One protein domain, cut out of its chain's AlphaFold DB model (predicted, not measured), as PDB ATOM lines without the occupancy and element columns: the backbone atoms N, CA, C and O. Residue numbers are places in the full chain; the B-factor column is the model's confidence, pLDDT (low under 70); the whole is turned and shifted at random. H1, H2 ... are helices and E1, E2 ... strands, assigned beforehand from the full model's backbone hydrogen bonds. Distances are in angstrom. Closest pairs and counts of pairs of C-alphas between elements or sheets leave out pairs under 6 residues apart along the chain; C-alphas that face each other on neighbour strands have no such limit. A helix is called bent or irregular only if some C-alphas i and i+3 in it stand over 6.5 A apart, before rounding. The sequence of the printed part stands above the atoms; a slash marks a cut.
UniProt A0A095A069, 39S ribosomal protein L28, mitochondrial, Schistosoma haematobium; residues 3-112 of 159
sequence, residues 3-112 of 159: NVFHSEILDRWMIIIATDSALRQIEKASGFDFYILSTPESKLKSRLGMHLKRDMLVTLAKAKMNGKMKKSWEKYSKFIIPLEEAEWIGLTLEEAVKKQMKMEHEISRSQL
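AT A GLANCE: This is residues 3 to 112 of the 159 residues of the protein "39S ribosomal protein L28, mitochondrial" of Schistosoma haematobium (UniProt A0A095A069). One long helix, H4, runs through the middle of a body of short helices, with the two-strand hairpin E1 and E2 and helices H1 and H2 toward one side and the short H6 packed on the other. The last helix, H7, points away from this body, and residues 100 to 112 stick out as a free arm. The printed part has 110 residues, with E1, E2, H1, H2, H3, H4, H5, H6 and H7 in that order; the sheet, E1 - E2, is antiparallel and the class is mostly helix. The whole is elongated, with spans of 54 by 33 by 22 A, and only just loose, close to compact, with a radius of gyration of the C-alphas of 15.9 A.

HOW THE PARTS SIT: Start at E1, residues 3 to 7, and E2, residues 12 to 17, an antiparallel hairpin at 146 degrees; look for N 5 and O 14, 2.9 A apart, and N 14 and O 5, 2.9 A, within hydrogen-bond range. Next come H1, residues 20 to 28, and H2, residues 32 to 38, which touch only at the corner by their link, about perpendicular at 77 degrees; their closest C-alphas are those of Ile 26 and Tyr 35, 5.3 A. H2 touches H4, residues 47 to 65, with H4's residues 49 to 56 alone, about perpendicular at 83 degrees; the closest C-alphas, of Ile 36 and Lys 53, are 5.9 A apart. H3, residues 41 to 44, is close to H4 but not clearly touching, its closest C-alphas being Glu 41 and Met 50, 7.1 A. H5, residues 71 to 79, is also close to H4 but not clearly touching, with Leu 57 and Phe 79 the closest C-alphas at 7.3 A. H6, residues 83 to 86, touches H4's residues 54 to 62 alone, with the C-alphas of Ala 61 and Leu 83 closest at 5.2 A. H7, residues 93 to 111, touches no helix. In H1, H2, H4 and H7 every O i to N i+4 pair is within hydrogen-bond range; H5 has 0 of 5, but 4 of 6 O i to N i+3 pairs, and H3 and H6 are too short for an O i to N i+4 pair.

IN THESE COORDINATES: Find C-alpha 3 at (67.743, -122.486, 48.586), where E1 begins; E2 is 16.2 A long. H4 runs 27.0 A from C-alpha 47 at (52.273, -114.778, 46.352). H5, 15.2 A long, is irregular: C-alphas 75 and 78 are 7.5 A apart. H7 runs 26.8 A to C-alpha 111 at (21.699, -126.076, 32.764).

THE WHOLE: The farthest C-alphas, of Asp 20 and Leu 112, are 54.8 A apart. The printed part has no cut and no long link. Its mean pLDDT is 92.3, and no printed residue is under 70.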
ATOM      1  N   ASN A   3      67.756-121.404  47.612       92.00
ATOM      2  CA  ASN A   3      67.743-122.486  48.586       92.00
ATOM      3  C   ASN A   3      66.854-123.620  48.079       92.00
ATOM      4  O   ASN A   3      65.833-123.385  47.426       92.00
ATOM      5  N   VAL A   4      67.240-124.853  48.395       94.44
ATOM      6  CA  VAL A   4      66.508-126.059  48.007       94.44
ATOM      7  C   VAL A   4      65.613-126.488  49.167       94.44
ATOM      8  O   VAL A   4      66.095-126.730  50.270       94.44
ATOM      9  N   PHE A   5      64.313-126.606  48.909       94.44
ATOM     10  CA  PHE A   5      63.324-127.059  49.882       94.44
ATOM     11  C   PHE A   5      62.628-128.325  49.394       94.44
ATOM     12  O   PHE A   5      62.308-128.462  48.212       94.44
ATOM     13  N   HIS A   6      62.339-129.223  50.331       94.31
ATOM     14  CA  HIS A   6      61.483-130.378  50.107       94.31
ATOM     15  C   HIS A   6      60.150-130.174  50.823       94.31
ATOM     16  O   HIS A   6      60.132-129.819  52.002       94.31
ATOM     17  N   SER A   7      59.046-130.412  50.114       94.50
ATOM     18  CA  SER A   7      57.708-130.454  50.706       94.50
ATOM     19  C   SER A   7      57.243-131.899  50.819       94.50
ATOM     20  O   SER A   7      57.173-132.607  49.818       94.50
ATOM     21  N   GLU A   8      56.892-132.333  52.026       92.00
ATOM     22  CA  GLU A   8      56.385-133.679  52.299       92.00
ATOM     23  C   GLU A   8      54.912-133.840  51.906       92.00
ATOM     24  O   GLU A   8      54.458-134.943  51.590       92.00
ATOM     25  N   ILE A   9      54.144-132.749  51.953       92.69
ATOM     26  CA  ILE A   9      52.731-132.750  51.555       92.69
ATOM     27  C   ILE A   9      52.615-132.841  50.032       92.69
ATOM     28  O   ILE A   9      51.835-133.641  49.516       92.69
ATOM     29  N   LEU A  10      53.412-132.040  49.319       92.31
ATOM     30  CA  LEU A  10      53.400-131.983  47.856       92.31
ATOM     31  C   LEU A  10      54.330-133.016  47.201       92.31
ATOM     32  O   LEU A  10      54.261-133.178  45.985       92.31
ATOM     33  N   ASP A  11      55.173-133.688  47.991       92.44
ATOM     34  CA  ASP A  11      56.105-134.745  47.567       92.44
ATOM     35  C   ASP A  11      57.036-134.292  46.426       92.44
ATOM     36  O   ASP A  11      57.202-134.965  45.409       92.44
ATOM     37  N   ARG A  12      57.581-133.072  46.549       94.06
ATOM     38  CA  ARG A  12      58.414-132.450  45.509       94.06
ATOM     39  C   ARG A  12      59.521-131.567  46.072       94.06
ATOM     40  O   ARG A  12      59.352-130.900  47.097       94.06
ATOM     41  N   TRP A  13      60.622-131.508  45.330       95.31
ATOM     42  CA  TRP A  13      61.730-130.582  45.555       95.31
ATOM     43  C   TRP A  13      61.501-129.275  44.792       95.31
ATOM     44  O   TRP A  13      61.021-129.282  43.659       95.31
ATOM     45  N   MET A  14      61.829-128.147  45.416       93.94
ATOM     46  CA  MET A  14      61.670-126.812  44.839       93.94
ATOM     47  C   MET A  14      62.888-125.953  45.161       93.94
ATOM     48  O   MET A  14      63.400-125.985  46.278       93.94
ATOM     49  N   ILE A  15      63.310-125.143  44.195       95.12
ATOM     50  CA  ILE A  15      64.331-124.116  44.399       95.12
ATOM     51  C   ILE A  15      63.595-122.794  44.609       95.12
ATOM     52  O   ILE A  15      62.829-122.367  43.745       95.12
ATOM     53  N   ILE A  16      63.771-122.177  45.777       93.75
ATOM     54  CA  ILE A  16      63.092-120.931  46.147       93.75
ATOM     55  C   ILE A  16      64.130-119.929  46.637       93.75
ATOM     56  O   ILE A  16      65.003-120.240  47.450       93.75
ATOM     57  N   ILE A  17      64.008-118.693  46.161       93.00
ATOM     58  CA  ILE A  17      64.809-117.583  46.663       93.00
ATOM     59  C   ILE A  17      64.240-117.174  48.021       93.00
ATOM     60  O   ILE A  17      63.107-116.703  48.116       93.00
ATOM     61  N   ALA A  18      65.039-117.353  49.070       91.38
ATOM     62  CA  ALA A  18      64.665-117.017  50.437       91.38
ATOM     63  C   ALA A  18      65.657-116.027  51.059       91.38
ATOM     64  O   ALA A  18      66.817-115.916  50.635       91.38
ATOM     65  N   THR A  19      65.170-115.297  52.059       92.81
ATOM     66  CA  THR A  19      65.977-114.444  52.934       92.81
ATOM     67  C   THR A  19      66.403-115.225  54.175       92.81
ATOM     68  O   THR A  19      65.692-116.127  54.619       92.81
ATOM     69  N   ASP A  20      67.518-114.837  54.792       93.12
ATOM     70  CA  ASP A  20      68.006-115.483  56.021       93.12
ATOM     71  C   ASP A  20      66.983-115.408  57.159       93.12
ATOM     72  O   ASP A  20      66.842-116.333  57.956       93.12
ATOM     73  N   SER A  21      66.209-114.319  57.224       92.44
ATOM     74  CA  SER A  21      65.113-114.189  58.186       92.44
ATOM     75  C   SER A  21      64.022-115.239  57.968       92.44
ATOM     76  O   SER A  21      63.497-115.763  58.947       92.44
ATOM     77  N   ALA A  22      63.685-115.559  56.714       91.94
ATOM     78  CA  ALA A  22      62.709-116.599  56.400       91.94
ATOM     79  C   ALA A  22      63.246-117.992  56.758       91.94
ATOM     80  O   ALA A  22      62.522-118.775  57.364       91.94
ATOM     81  N   LEU A  23      64.526-118.270  56.479       93.69
ATOM     82  CA  LEU A  23      65.177-119.530  56.866       93.69
ATOM     83  C   LEU A  23      65.110-119.763  58.383       93.69
ATOM     84  O   LEU A  23      64.643-120.809  58.825       93.69
ATOM     85  N   ARG A  24      65.438-118.746  59.189       95.00
ATOM     86  CA  ARG A  24      65.329-118.821  60.659       95.00
ATOM     87  C   ARG A  24      63.900-119.083  61.140       95.00
ATOM     88  O   ARG A  24      63.691-119.759  62.145       95.00
ATOM     89  N   GLN A  25      62.897-118.530  60.454       94.56
ATOM     90  CA  GLN A  25      61.494-118.786  60.789       94.56
ATOM     91  C   GLN A  25      61.069-120.208  60.417       94.56
ATOM     92  O   GLN A  25      60.319-120.824  61.172       94.56
ATOM     93  N   ILE A  26      61.568-120.734  59.298       94.50
ATOM     94  CA  ILE A  26      61.333-122.116  58.868       94.50
ATOM     95  C   ILE A  26      61.930-123.101  59.877       94.50
ATOM     96  O   ILE A  26      61.250-124.038  60.296       94.50
ATOM     97  N   GLU A  27      63.161-122.853  60.323       94.19
ATOM     98  CA  GLU A  27      63.810-123.633  61.380       94.19
ATOM     99  C   GLU A  27      63.005-123.581  62.685       94.19
ATOM    100  O   GLU A  27      62.704-124.619  63.275       94.19
ATOM    101  N   LYS A  28      62.565-122.383  63.098       95.19
ATOM    102  CA  LYS A  28      61.729-122.198  64.296       95.19
ATOM    103  C   LYS A  28      60.384-122.923  64.203       95.19
ATOM    104  O   LYS A  28      59.877-123.392  65.217       95.19
ATOM    105  N   ALA A  29      59.803-123.000  63.011       92.06
ATOM    106  CA  ALA A  29      58.560-123.718  62.746       92.06
ATOM    107  C   ALA A  29      58.761-125.236  62.579       92.06
ATOM    108  O   ALA A  29      57.790-125.945  62.329       92.06
ATOM    109  N   SER A  30      59.993-125.743  62.718       89.50
ATOM    110  CA  SER A  30      60.336-127.165  62.582       89.50
ATOM    111  C   SER A  30      59.994-127.758  61.207       89.50
ATOM    112  O   SER A  30      59.657-128.937  61.100       89.50
ATOM    113  N   GLY A  31      60.083-126.953  60.143       91.56
ATOM    114  CA  GLY A  31      59.945-127.433  58.768       91.56
ATOM    115  C   GLY A  31      59.299-126.435  57.812       91.56
ATOM    116  O   GLY A  31      58.548-125.545  58.212       91.56
ATOM    117  N   PHE A  32      59.566-126.619  56.517       94.06
ATOM    118  CA  PHE A  32      59.061-125.747  55.454       94.06
ATOM    119  C   PHE A  32      57.529-125.774  55.355       94.06
ATOM    120  O   PHE A  32      56.884-124.732  55.441       94.06
ATOM    121  N   ASP A  33      56.937-126.965  55.260       94.50
ATOM    122  CA  ASP A  33      55.479-127.118  55.175       94.50
ATOM    123  C   ASP A  33      54.778-126.559  56.421       94.50
ATOM    124  O   ASP A  33      53.745-125.895  56.331       94.50
ATOM    125  N   PHE A  34      55.370-126.775  57.600       95.00
ATOM    126  CA  PHE A  34      54.811-126.282  58.855       95.00
ATOM    127  C   PHE A  34      54.878-124.756  58.933       95.00
ATOM    128  O   PHE A  34      53.913-124.124  59.359       95.00
ATOM    129  N   TYR A  35      55.967-124.145  58.466       95.19
ATOM    130  CA  TYR A  35      56.082-122.695  58.348       95.19
ATOM    131  C   TYR A  35      54.983-122.100  57.463       95.19
ATOM    132  O   TYR A  35      54.299-121.169  57.887       95.19
ATOM    133  N   ILE A  36      54.762-122.660  56.270       95.62
ATOM    134  CA  ILE A  36      53.740-122.171  55.334       95.62
ATOM    135  C   ILE A  36      52.326-122.299  55.917       95.62
ATOM    136  O   ILE A  36      51.532-121.360  55.829       95.62
ATOM    137  N   LEU A  37      52.005-123.438  56.537       94.81
ATOM    138  CA  LEU A  37      50.671-123.690  57.087       94.81
ATOM    139  C   LEU A  37      50.391-122.889  58.367       94.81
ATOM    140  O   LEU A  37      49.300-122.334  58.511       94.81
ATOM    141  N   SER A  38      51.371-122.792  59.272       94.31
ATOM    142  CA  SER A  38      51.230-122.084  60.554       94.31
ATOM    143  C   SER A  38      51.263-120.561  60.421       94.31
ATOM    144  O   SER A  38      50.663-119.857  61.234       94.31
ATOM    145  N   THR A  39      51.941-120.032  59.399       94.06
ATOM    146  CA  THR A  39      52.038-118.586  59.194       94.06
ATOM    147  C   THR A  39      50.703-118.033  58.685       94.06
ATOM    148  O   THR A  39      50.167-118.525  57.682       94.06
ATOM    149  N   PRO A  40      50.132-116.997  59.334       92.44
ATOM    150  CA  PRO A  40      48.916-116.364  58.850       92.44
ATOM    151  C   PRO A  40      49.184-115.596  57.554       92.44
ATOM    152  O   PRO A  40      50.286-115.109  57.297       92.44
ATOM    153  N   GLU A  41      48.141-115.451  56.751       90.44
ATOM    154  CA  GLU A  41      48.199-114.948  55.374       90.44
ATOM    155  C   GLU A  41      48.774-113.528  55.306       90.44
ATOM    156  O   GLU A  41      49.659-113.237  54.500       90.44
ATOM    157  N   SER A  42      48.383-112.675  56.257       89.50
ATOM    158  CA  SER A  42      48.868-111.297  56.383       89.50
ATOM    159  C   SER A  42      50.377-111.196  56.652       89.50
ATOM    160  O   SER A  42      50.986-110.162  56.374       89.50
ATOM    161  N   LYS A  43      50.996-112.246  57.216       91.69
ATOM    162  CA  LYS A  43      52.432-112.273  57.545       91.69
ATOM    163  C   LYS A  43      53.282-112.932  56.467       91.69
ATOM    164  O   LYS A  43      54.443-112.559  56.341       91.69
ATOM    165  N   LEU A  44      52.722-113.863  55.692       89.38
ATOM    166  CA  LEU A  44      53.479-114.602  54.680       89.38
ATOM    167  C   LEU A  44      53.968-113.688  53.545       89.38
ATOM    168  O   LEU A  44      55.050-113.920  53.014       89.38
ATOM    169  N   LYS A  45      53.194-112.640  53.205       88.56
ATOM    170  CA  LYS A  45      53.550-111.551  52.265       88.56
ATOM    171  C   LYS A  45      54.228-112.019  50.963       88.56
ATOM    172  O   LYS A  45      55.034-111.304  50.377       88.56
ATOM    173  N   SER A  46      53.899-113.222  50.500       91.69
ATOM    174  CA  SER A  46      54.496-113.854  49.326       91.69
ATOM    175  C   SER A  46      53.406-114.545  48.527       91.69
ATOM    176  O   SER A  46      52.723-115.429  49.046       91.69
ATOM    177  N   ARG A  47      53.262-114.168  47.253       92.44
ATOM    178  CA  ARG A  47      52.273-114.778  46.352       92.44
ATOM    179  C   ARG A  47      52.543-116.268  46.155       92.44
ATOM    180  O   ARG A  47      51.631-117.079  46.270       92.44
ATOM    181  N   LEU A  48      53.812-116.636  45.953       93.31
ATOM    182  CA  LEU A  48      54.227-118.037  45.868       93.31
ATOM    183  C   LEU A  48      53.889-118.797  47.157       93.31
ATOM    184  O   LEU A  48      53.353-119.898  47.094       93.31
ATOM    185  N   GLY A  49      54.156-118.195  48.320       94.06
ATOM    186  CA  GLY A  49      53.830-118.798  49.612       94.06
ATOM    187  C   GLY A  49      52.332-119.074  49.765       94.06
ATOM    188  O   GLY A  49      51.955-120.164  50.185       94.06
ATOM    189  N   MET A  50      51.481-118.125  49.363       95.38
ATOM    190  CA  MET A  50      50.025-118.299  49.391       95.38
ATOM    191  C   MET A  50      49.556-119.403  48.437       95.38
ATOM    192  O   MET A  50      48.718-120.220  48.815       95.38
ATOM    193  N   HIS A  51      50.138-119.494  47.237       94.31
ATOM    194  CA  HIS A  51      49.834-120.579  46.302       94.31
ATOM    195  C   HIS A  51      50.228-121.948  46.865       94.31
ATOM    196  O   HIS A  51      49.433-122.882  46.804       94.31
ATOM    197  N   LEU A  52      51.422-122.058  47.456       95.44
ATOM    198  CA  LEU A  52      51.872-123.287  48.109       95.44
ATOM    199  C   LEU A  52      50.962-123.660  49.277       95.44
ATOM    200  O   LEU A  52      50.599-124.825  49.411       95.44
ATOM    201  N   LYS A  53      50.543-122.678  50.082       95.62
ATOM    202  CA  LYS A  53      49.607-122.888  51.190       95.62
ATOM    203  C   LYS A  53      48.281-123.464  50.697       95.62
ATOM    204  O   LYS A  53      47.833-124.480  51.221       95.62
ATOM    205  N   ARG A  54      47.693-122.865  49.656       95.50
ATOM    206  CA  ARG A  54      46.467-123.357  49.009       95.50
ATOM    207  C   ARG A  54      46.645-124.789  48.507       95.50
ATOM    208  O   ARG A  54      45.836-125.653  48.826       95.50
ATOM    209  N   ASP A  55      47.722-125.067  47.774       95.50
ATOM    210  CA  ASP A  55      47.986-126.400  47.223       95.50
ATOM    211  C   ASP A  55      48.162-127.456  48.336       95.50
ATOM    212  O   ASP A  55      47.626-128.563  48.232       95.50
ATOM    213  N   MET A  56      48.850-127.121  49.433       95.00
ATOM    214  CA  MET A  56      48.999-127.998  50.604       95.00
ATOM    215  C   MET A  56      47.656-128.266  51.299       95.00
ATOM    216  O   MET A  56      47.337-129.406  51.620       95.00
ATOM    217  N   LEU A  57      46.828-127.240  51.505       95.50
ATOM    218  CA  LEU A  57      45.520-127.402  52.149       95.50
ATOM    219  C   LEU A  57      44.563-128.231  51.285       95.50
ATOM    220  O   LEU A  57      43.904-129.142  51.783       95.50
ATOM    221  N   VAL A  58      44.541-127.980  49.975       95.25
ATOM    222  CA  VAL A  58      43.721-128.732  49.016       95.25
ATOM    223  C   VAL A  58      44.154-130.197  48.943       95.25
ATOM    224  O   VAL A  58      43.304-131.088  48.892       95.25
ATOM    225  N   THR A  59      45.458-130.479  48.946       94.12
ATOM    226  CA  THR A  59      45.965-131.863  48.935       94.12
ATOM    227  C   THR A  59      45.605-132.604  50.221       94.12
ATOM    228  O   THR A  59      45.128-133.737  50.140       94.12
ATOM    229  N   LEU A  60      45.720-131.958  51.387       93.62
ATOM    230  CA  LEU A  60      45.272-132.520  52.666       93.62
ATOM    231  C   LEU A  60      43.756-132.782  52.690       93.62
ATOM    232  O   LEU A  60      43.326-133.866  53.094       93.62
ATOM    233  N   ALA A  61      42.943-131.836  52.214       93.69
ATOM    234  CA  ALA A  61      41.489-131.978  52.152       93.69
ATOM    235  C   ALA A  61      41.064-133.131  51.225       93.69
ATOM    236  O   ALA A  61      40.280-133.998  51.618       93.69
ATOM    237  N   LYS A  62      41.645-133.205  50.018       92.38
ATOM    238  CA  LYS A  62      41.398-134.293  49.055       92.38
ATOM    239  C   LYS A  62      41.845-135.646  49.593       92.38
ATOM    240  O   LYS A  62      41.150-136.640  49.402       92.38
ATOM    241  N   ALA A  63      42.987-135.702  50.273       90.12
ATOM    242  CA  ALA A  63      43.472-136.930  50.886       90.12
ATOM    243  C   ALA A  63      42.515-137.460  51.957       90.12
ATOM    244  O   ALA A  63      42.249-138.663  51.984       90.12
ATOM    245  N   LYS A  64      41.973-136.566  52.797       89.12
ATOM    246  CA  LYS A  64      40.975-136.921  53.813       89.12
ATOM    247  C   LYS A  64      39.677-137.417  53.179       89.12
ATOM    248  O   LYS A  64      39.167-138.446  53.604       89.12
ATOM    249  N   MET A  65      39.187-136.737  52.141       87.31
ATOM    250  CA  MET A  65      37.977-137.143  51.416       87.31
ATOM    251  C   MET A  65      38.138-138.510  50.733       87.31
ATOM    252  O   MET A  65      37.233-139.335  50.771       87.31
ATOM    253  N   ASN A  66      39.311-138.779  50.155       87.94
ATOM    254  CA  ASN A  66      39.592-140.019  49.431       87.94
ATOM    255  C   ASN A  66      40.044-141.185  50.334       87.94
ATOM    256  O   ASN A  66      40.310-142.270  49.821       87.94
ATOM    257  N   GLY A  67      40.229-140.966  51.642       84.38
ATOM    258  CA  GLY A  67      40.736-141.977  52.581       84.38
ATOM    259  C   GLY A  67      42.194-142.415  52.351       84.38
ATOM    260  O   GLY A  67      42.640-143.397  52.935       84.38
ATOM    261  N   LYS A  68      42.964-141.701  51.517       82.56
ATOM    262  CA  LYS A  68      44.359-142.034  51.151       82.56
ATOM    263  C   LYS A  68      45.384-141.267  51.994       82.56
ATOM    264  O   LYS A  68      46.380-140.764  51.476       82.56
ATOM    265  N   MET A  69      45.117-141.107  53.285       80.94
ATOM    266  CA  MET A  69      45.963-140.303  54.165       80.94
ATOM    267  C   MET A  69      47.272-141.039  54.497       80.94
ATOM    268  O   MET A  69      47.246-142.147  55.028       80.94
ATOM    269  N   LYS A  70      48.427-140.433  54.183       85.38
ATOM    270  CA  LYS A  70      49.744-140.968  54.571       85.38
ATOM    271  C   LYS A  70      49.933-140.827  56.092       85.38
ATOM    272  O   LYS A  70      49.584-139.792  56.653       85.38
ATOM    273  N   LYS A  71      50.573-141.809  56.746       83.88
ATOM    274  CA  LYS A  71      50.922-141.750  58.189       83.88
ATOM    275  C   LYS A  71      51.768-140.520  58.541       83.88
ATOM    276  O   LYS A  71      51.590-139.906  59.584       83.88
ATOM    277  N   SER A  72      52.654-140.105  57.634       82.56
ATOM    278  CA  SER A  72      53.480-138.904  57.805       82.56
ATOM    279  C   SER A  72      52.674-137.603  57.870       82.56
ATOM    280  O   SER A  72      53.210-136.592  58.313       82.56
ATOM    281  N   TRP A  73      51.401-137.598  57.458       87.06
ATOM    282  CA  TRP A  73      50.549-136.408  57.484       87.06
ATOM    283  C   TRP A  73      49.801-136.202  58.803       87.06
ATOM    284  O   TRP A  73      49.189-135.151  58.985       87.06
ATOM    285  N   GLU A  74      49.894-137.133  59.757       86.62
ATOM    286  CA  GLU A  74      49.253-137.008  61.077       86.62
ATOM    287  C   GLU A  74      49.673-135.721  61.812       86.62
ATOM    288  O   GLU A  74      48.849-135.068  62.461       86.62
ATOM    289  N   LYS A  75      50.921-135.271  61.615       90.38
ATOM    290  CA  LYS A  75      51.436-133.993  62.146       90.38
ATOM    291  C   LYS A  75      50.719-132.749  61.608       90.38
ATOM    292  O   LYS A  75      50.710-131.723  62.284       90.38
ATOM    293  N   TYR A  76      50.099-132.831  60.430       91.81
ATOM    294  CA  TYR A  76      49.360-131.727  59.806       91.81
ATOM    295  C   TYR A  76      47.851-131.792  60.062       91.81
ATOM    296  O   TYR A  76      47.107-130.971  59.530       91.81
ATOM    297  N   SER A  77      47.388-132.724  60.901       88.31
ATOM    298  CA  SER A  77      45.966-132.914  61.226       88.31
ATOM    299  C   SER A  77      45.247-131.632  61.669       88.31
ATOM    300  O   SER A  77      44.082-131.431  61.337       88.31
ATOM    301  N   LYS A  78      45.964-130.733  62.354       91.62
ATOM    302  CA  LYS A  78      45.458-129.440  62.846       91.62
ATOM    303  C   LYS A  78      45.083-128.450  61.740       91.62
ATOM    304  O   LYS A  78      44.309-127.539  61.999       91.62
ATOM    305  N   PHE A  79      45.642-128.600  60.541       92.25
ATOM    306  CA  PHE A  79      45.458-127.664  59.425       92.25
ATOM    307  C   PHE A  79      44.441-128.162  58.396       92.25
ATOM    308  O   PHE A  79      44.326-127.596  57.313       92.25
ATOM    309  N   ILE A  80      43.729-129.247  58.696       90.94
ATOM    310  CA  ILE A  80      42.752-129.812  57.774       90.94
ATOM    311  C   ILE A  80      41.494-128.951  57.786       90.94
ATOM    312  O   ILE A  80      40.783-128.880  58.786       90.94
ATOM    313  N   ILE A  81      41.210-128.372  56.630       92.69
ATOM    314  CA  ILE A  81      40.048-127.538  56.334       92.69
ATOM    315  C   ILE A  81      39.234-128.262  55.241       92.69
ATOM    316  O   ILE A  81      39.819-129.044  54.477       92.69
ATOM    317  N   PRO A  82      37.900-128.095  55.165       94.75
ATOM    318  CA  PRO A  82      37.112-128.623  54.051       94.75
ATOM    319  C   PRO A  82      37.623-128.127  52.691       94.75
ATOM    320  O   PRO A  82      38.186-127.040  52.570       94.75
ATOM    321  N   LEU A  83      37.415-128.945  51.652       93.00
ATOM    322  CA  LEU A  83      37.914-128.661  50.303       93.00
ATOM    323  C   LEU A  83      37.364-127.340  49.755       93.00
ATOM    324  O   LEU A  83      38.113-126.578  49.152       93.00
ATOM    325  N   GLU A  84      36.083-127.071  50.003       93.00
ATOM    326  CA  GLU A  84      35.400-125.872  49.522       93.00
ATOM    327  C   GLU A  84      36.096-124.606  50.018       93.00
ATOM    328  O   GLU A  84      36.445-123.762  49.204       93.00
ATOM    329  N   GLU A  85      36.403-124.509  51.313       93.06
ATOM    330  CA  GLU A  85      37.119-123.366  51.893       93.06
ATOM    331  C   GLU A  85      38.591-123.328  51.457       93.06
ATOM    332  O   GLU A  85      39.113-122.274  51.087       93.06
ATOM    333  N   ALA A  86      39.262-124.487  51.446       94.25
ATOM    334  CA  ALA A  86      40.686-124.586  51.135       94.25
ATOM    335  C   ALA A  86      41.035-124.050  49.740       94.25
ATOM    336  O   ALA A  86      42.114-123.492  49.541       94.25
ATOM    337  N   GLU A  87      40.138-124.197  48.765       93.75
ATOM    338  CA  GLU A  87      40.387-123.731  47.405       93.75
ATOM    339  C   GLU A  87      40.321-122.206  47.224       93.75
ATOM    340  O   GLU A  87      40.811-121.714  46.204       93.75
ATOM    341  N   TRP A  88      39.703-121.468  48.149       94.69
ATOM    342  CA  TRP A  88      39.605-120.002  48.079       94.69
ATOM    343  C   TRP A  88      40.734-119.284  48.812       94.69
ATOM    344  O   TRP A  88      40.946-118.088  48.608       94.69
ATOM    345  N   ILE A  89      41.495-120.010  49.629       93.06
ATOM    346  CA  ILE A  89      42.599-119.449  50.403       93.06
ATOM    347  C   ILE A  89      43.699-118.934  49.473       93.06
ATOM    348  O   ILE A  89      44.188-119.643  48.595       93.06
ATOM    349  N   GLY A  90      44.133-117.694  49.706       89.56
ATOM    350  CA  GLY A  90      45.285-117.110  49.022       89.56
ATOM    351  C   GLY A  90      45.079-116.716  47.566       89.56
ATOM    352  O   GLY A  90      46.067-116.401  46.904       89.56
ATOM    353  N   LEU A  91      43.839-116.722  47.073       93.12
ATOM    354  CA  LEU A  91      43.510-116.139  45.776       93.12
ATOM    355  C   LEU A  91      43.526-114.613  45.864       93.12
ATOM    356  O   LEU A  91      43.051-114.013  46.828       93.12
ATOM    357  N   THR A  92      44.052-113.982  44.822       93.00
ATOM    358  CA  THR A  92      43.850-112.546  44.609       93.00
ATOM    359  C   THR A  92      42.407-112.269  44.183       93.00
ATOM    360  O   THR A  92      41.708-113.168  43.714       93.00
ATOM    361  N   LEU A  93      41.955-111.016  44.307       94.62
ATOM    362  CA  LEU A  93      40.601-110.625  43.900       94.62
ATOM    363  C   LEU A  93      40.312-111.004  42.439       94.62
ATOM    364  O   LEU A  93      39.277-111.590  42.145       94.62
ATOM    365  N   GLU A  94      41.254-110.732  41.537       95.56
ATOM    366  CA  GLU A  94      41.133-111.055  40.111       95.56
ATOM    367  C   GLU A  94      41.014-112.565  39.868       95.56
ATOM    368  O   GLU A  94      40.176-113.016  39.086       95.56
ATOM    369  N   GLU A  95      41.827-113.366  40.560       94.81
ATOM    370  CA  GLU A  95      41.778-114.828  40.464       94.81
ATOM    371  C   GLU A  95      40.474-115.388  41.037       94.81
ATOM    372  O   GLU A  95      39.899-116.303  40.449       94.81
ATOM    373  N   ALA A  96      39.988-114.824  42.145       96.25
ATOM    374  CA  ALA A  96      38.726-115.207  42.764       96.25
ATOM    375  C   ALA A  96      37.537-114.892  41.846       96.25
ATOM    376  O   ALA A  96      36.700-115.763  41.615       96.25
ATOM    377  N   VAL A  97      37.507-113.700  41.241       97.38
ATOM    378  CA  VAL A  97      36.486-113.316  40.254       97.38
ATOM    379  C   VAL A  97      36.529-114.253  39.050       97.38
ATOM    380  O   VAL A  97      35.506-114.798  38.648       97.38
ATOM    381  N   LYS A  98      37.720-114.521  38.508       97.00
ATOM    382  CA  LYS A  98      37.880-115.442  37.378       97.00
ATOM    383  C   LYS A  98      37.433-116.865  37.721       97.00
ATOM    384  O   LYS A  98      36.827-117.533  36.883       97.00
ATOM    385  N   LYS A  99      37.728-117.339  38.937       95.69
ATOM    386  CA  LYS A  99      37.266-118.643  39.429       95.69
ATOM    387  C   LYS A  99      35.740-118.670  39.509       95.69
ATOM    388  O   LYS A  99      35.140-119.594  38.968       95.69
ATOM    389  N   GLN A 100      35.133-117.647  40.106       96.12
ATOM    390  CA  GLN A 100      33.682-117.526  40.234       96.12
ATOM    391  C   GLN A 100      32.988-117.536  38.868       96.12
ATOM    392  O   GLN A 100      32.121-118.373  38.628       96.12
ATOM    393  N   MET A 101      33.451-116.698  37.937       96.31
ATOM    394  CA  MET A 101      32.928-116.643  36.568       96.31
ATOM    395  C   MET A 101      32.999-118.001  35.865       96.31
ATOM    396  O   MET A 101      32.083-118.382  35.141       96.31
ATOM    397  N   LYS A 102      34.084-118.757  36.075       96.69
ATOM    398  CA  LYS A 102      34.236-120.089  35.485       96.69
ATOM    399  C   LYS A 102      33.195-121.071  36.031       96.69
ATOM    400  O   LYS A 102      32.603-121.803  35.242       96.69
ATOM    401  N   MET A 103      32.943-121.062  37.340       94.44
ATOM    402  CA  MET A 103      31.926-121.929  37.945       94.44
ATOM    403  C   MET A 103      30.521-121.570  37.453       94.44
ATOM    404  O   MET A 103      29.774-122.453  37.048       94.44
ATOM    405  N   GLU A 104      30.174-120.282  37.407       95.12
ATOM    406  CA  GLU A 104      28.882-119.815  36.885       95.12
ATOM    407  C   GLU A 104      28.691-120.184  35.414       95.12
ATOM    408  O   GLU A 104      27.605-120.599  35.005       95.12
ATOM    409  N   HIS A 105      29.757-120.092  34.617       94.69
ATOM    410  CA  HIS A 105      29.737-120.509  33.224       94.69
ATOM    411  C   HIS A 105      29.500-122.019  33.075       94.69
ATOM    412  O   HIS A 105      28.703-122.434  32.235       94.69
ATOM    413  N   GLU A 106      30.153-122.851  33.890       94.12
ATOM    414  CA  GLU A 106      29.964-124.308  33.895       94.12
ATOM    415  C   GLU A 106      28.548-124.701  34.344       94.12
ATOM    416  O   GLU A 106      27.901-125.531  33.698       94.12
ATOM    417  N   ILE A 107      28.030-124.049  35.389       92.19
ATOM    418  CA  ILE A 107      26.651-124.217  35.859       92.19
ATOM    419  C   ILE A 107      25.675-123.835  34.748       92.19
ATOM    420  O   ILE A 107      24.850-124.659  34.361       92.19
ATOM    421  N   SER A 108      25.828-122.646  34.161       89.00
ATOM    422  CA  SER A 108      24.982-122.175  33.061       89.00
ATOM    423  C   SER A 108      24.999-123.171  31.909       89.00
ATOM    424  O   SER A 108      23.946-123.598  31.452       89.00
ATOM    425  N   ARG A 109      26.191-123.616  31.493       89.69
ATOM    426  CA  ARG A 109      26.376-124.569  30.396       89.69
ATOM    427  C   ARG A 109      25.712-125.917  30.663       89.69
ATOM    428  O   ARG A 109      25.112-126.468  29.746       89.69
ATOM    429  N   SER A 110      25.815-126.448  31.881       85.31
ATOM    430  CA  SER A 110      25.153-127.707  32.255       85.31
ATOM    431  C   SER A 110      23.629-127.574  32.342       85.31
ATOM    432  O   SER A 110      22.915-128.529  32.045       85.31
ATOM    433  N   GLN A 111      23.127-126.384  32.682       81.50
ATOM    434  CA  GLN A 111      21.699-126.076  32.764       81.50
ATOM    435  C   GLN A 111      21.071-125.677  31.421       81.50
ATOM    436  O   GLN A 111      19.847-125.552  31.352       81.50
ATOM    437  N   LEU A 112      21.860-125.491  30.352       80.75
ATOM    438  CA  LEU A 112      21.346-125.193  29.011       80.75
ATOM    439  C   LEU A 112      20.483-126.356  28.498       80.75
ATOM    440  O   LEU A 112      20.950-127.273  27.821       80.75
TER     441      LEU A 112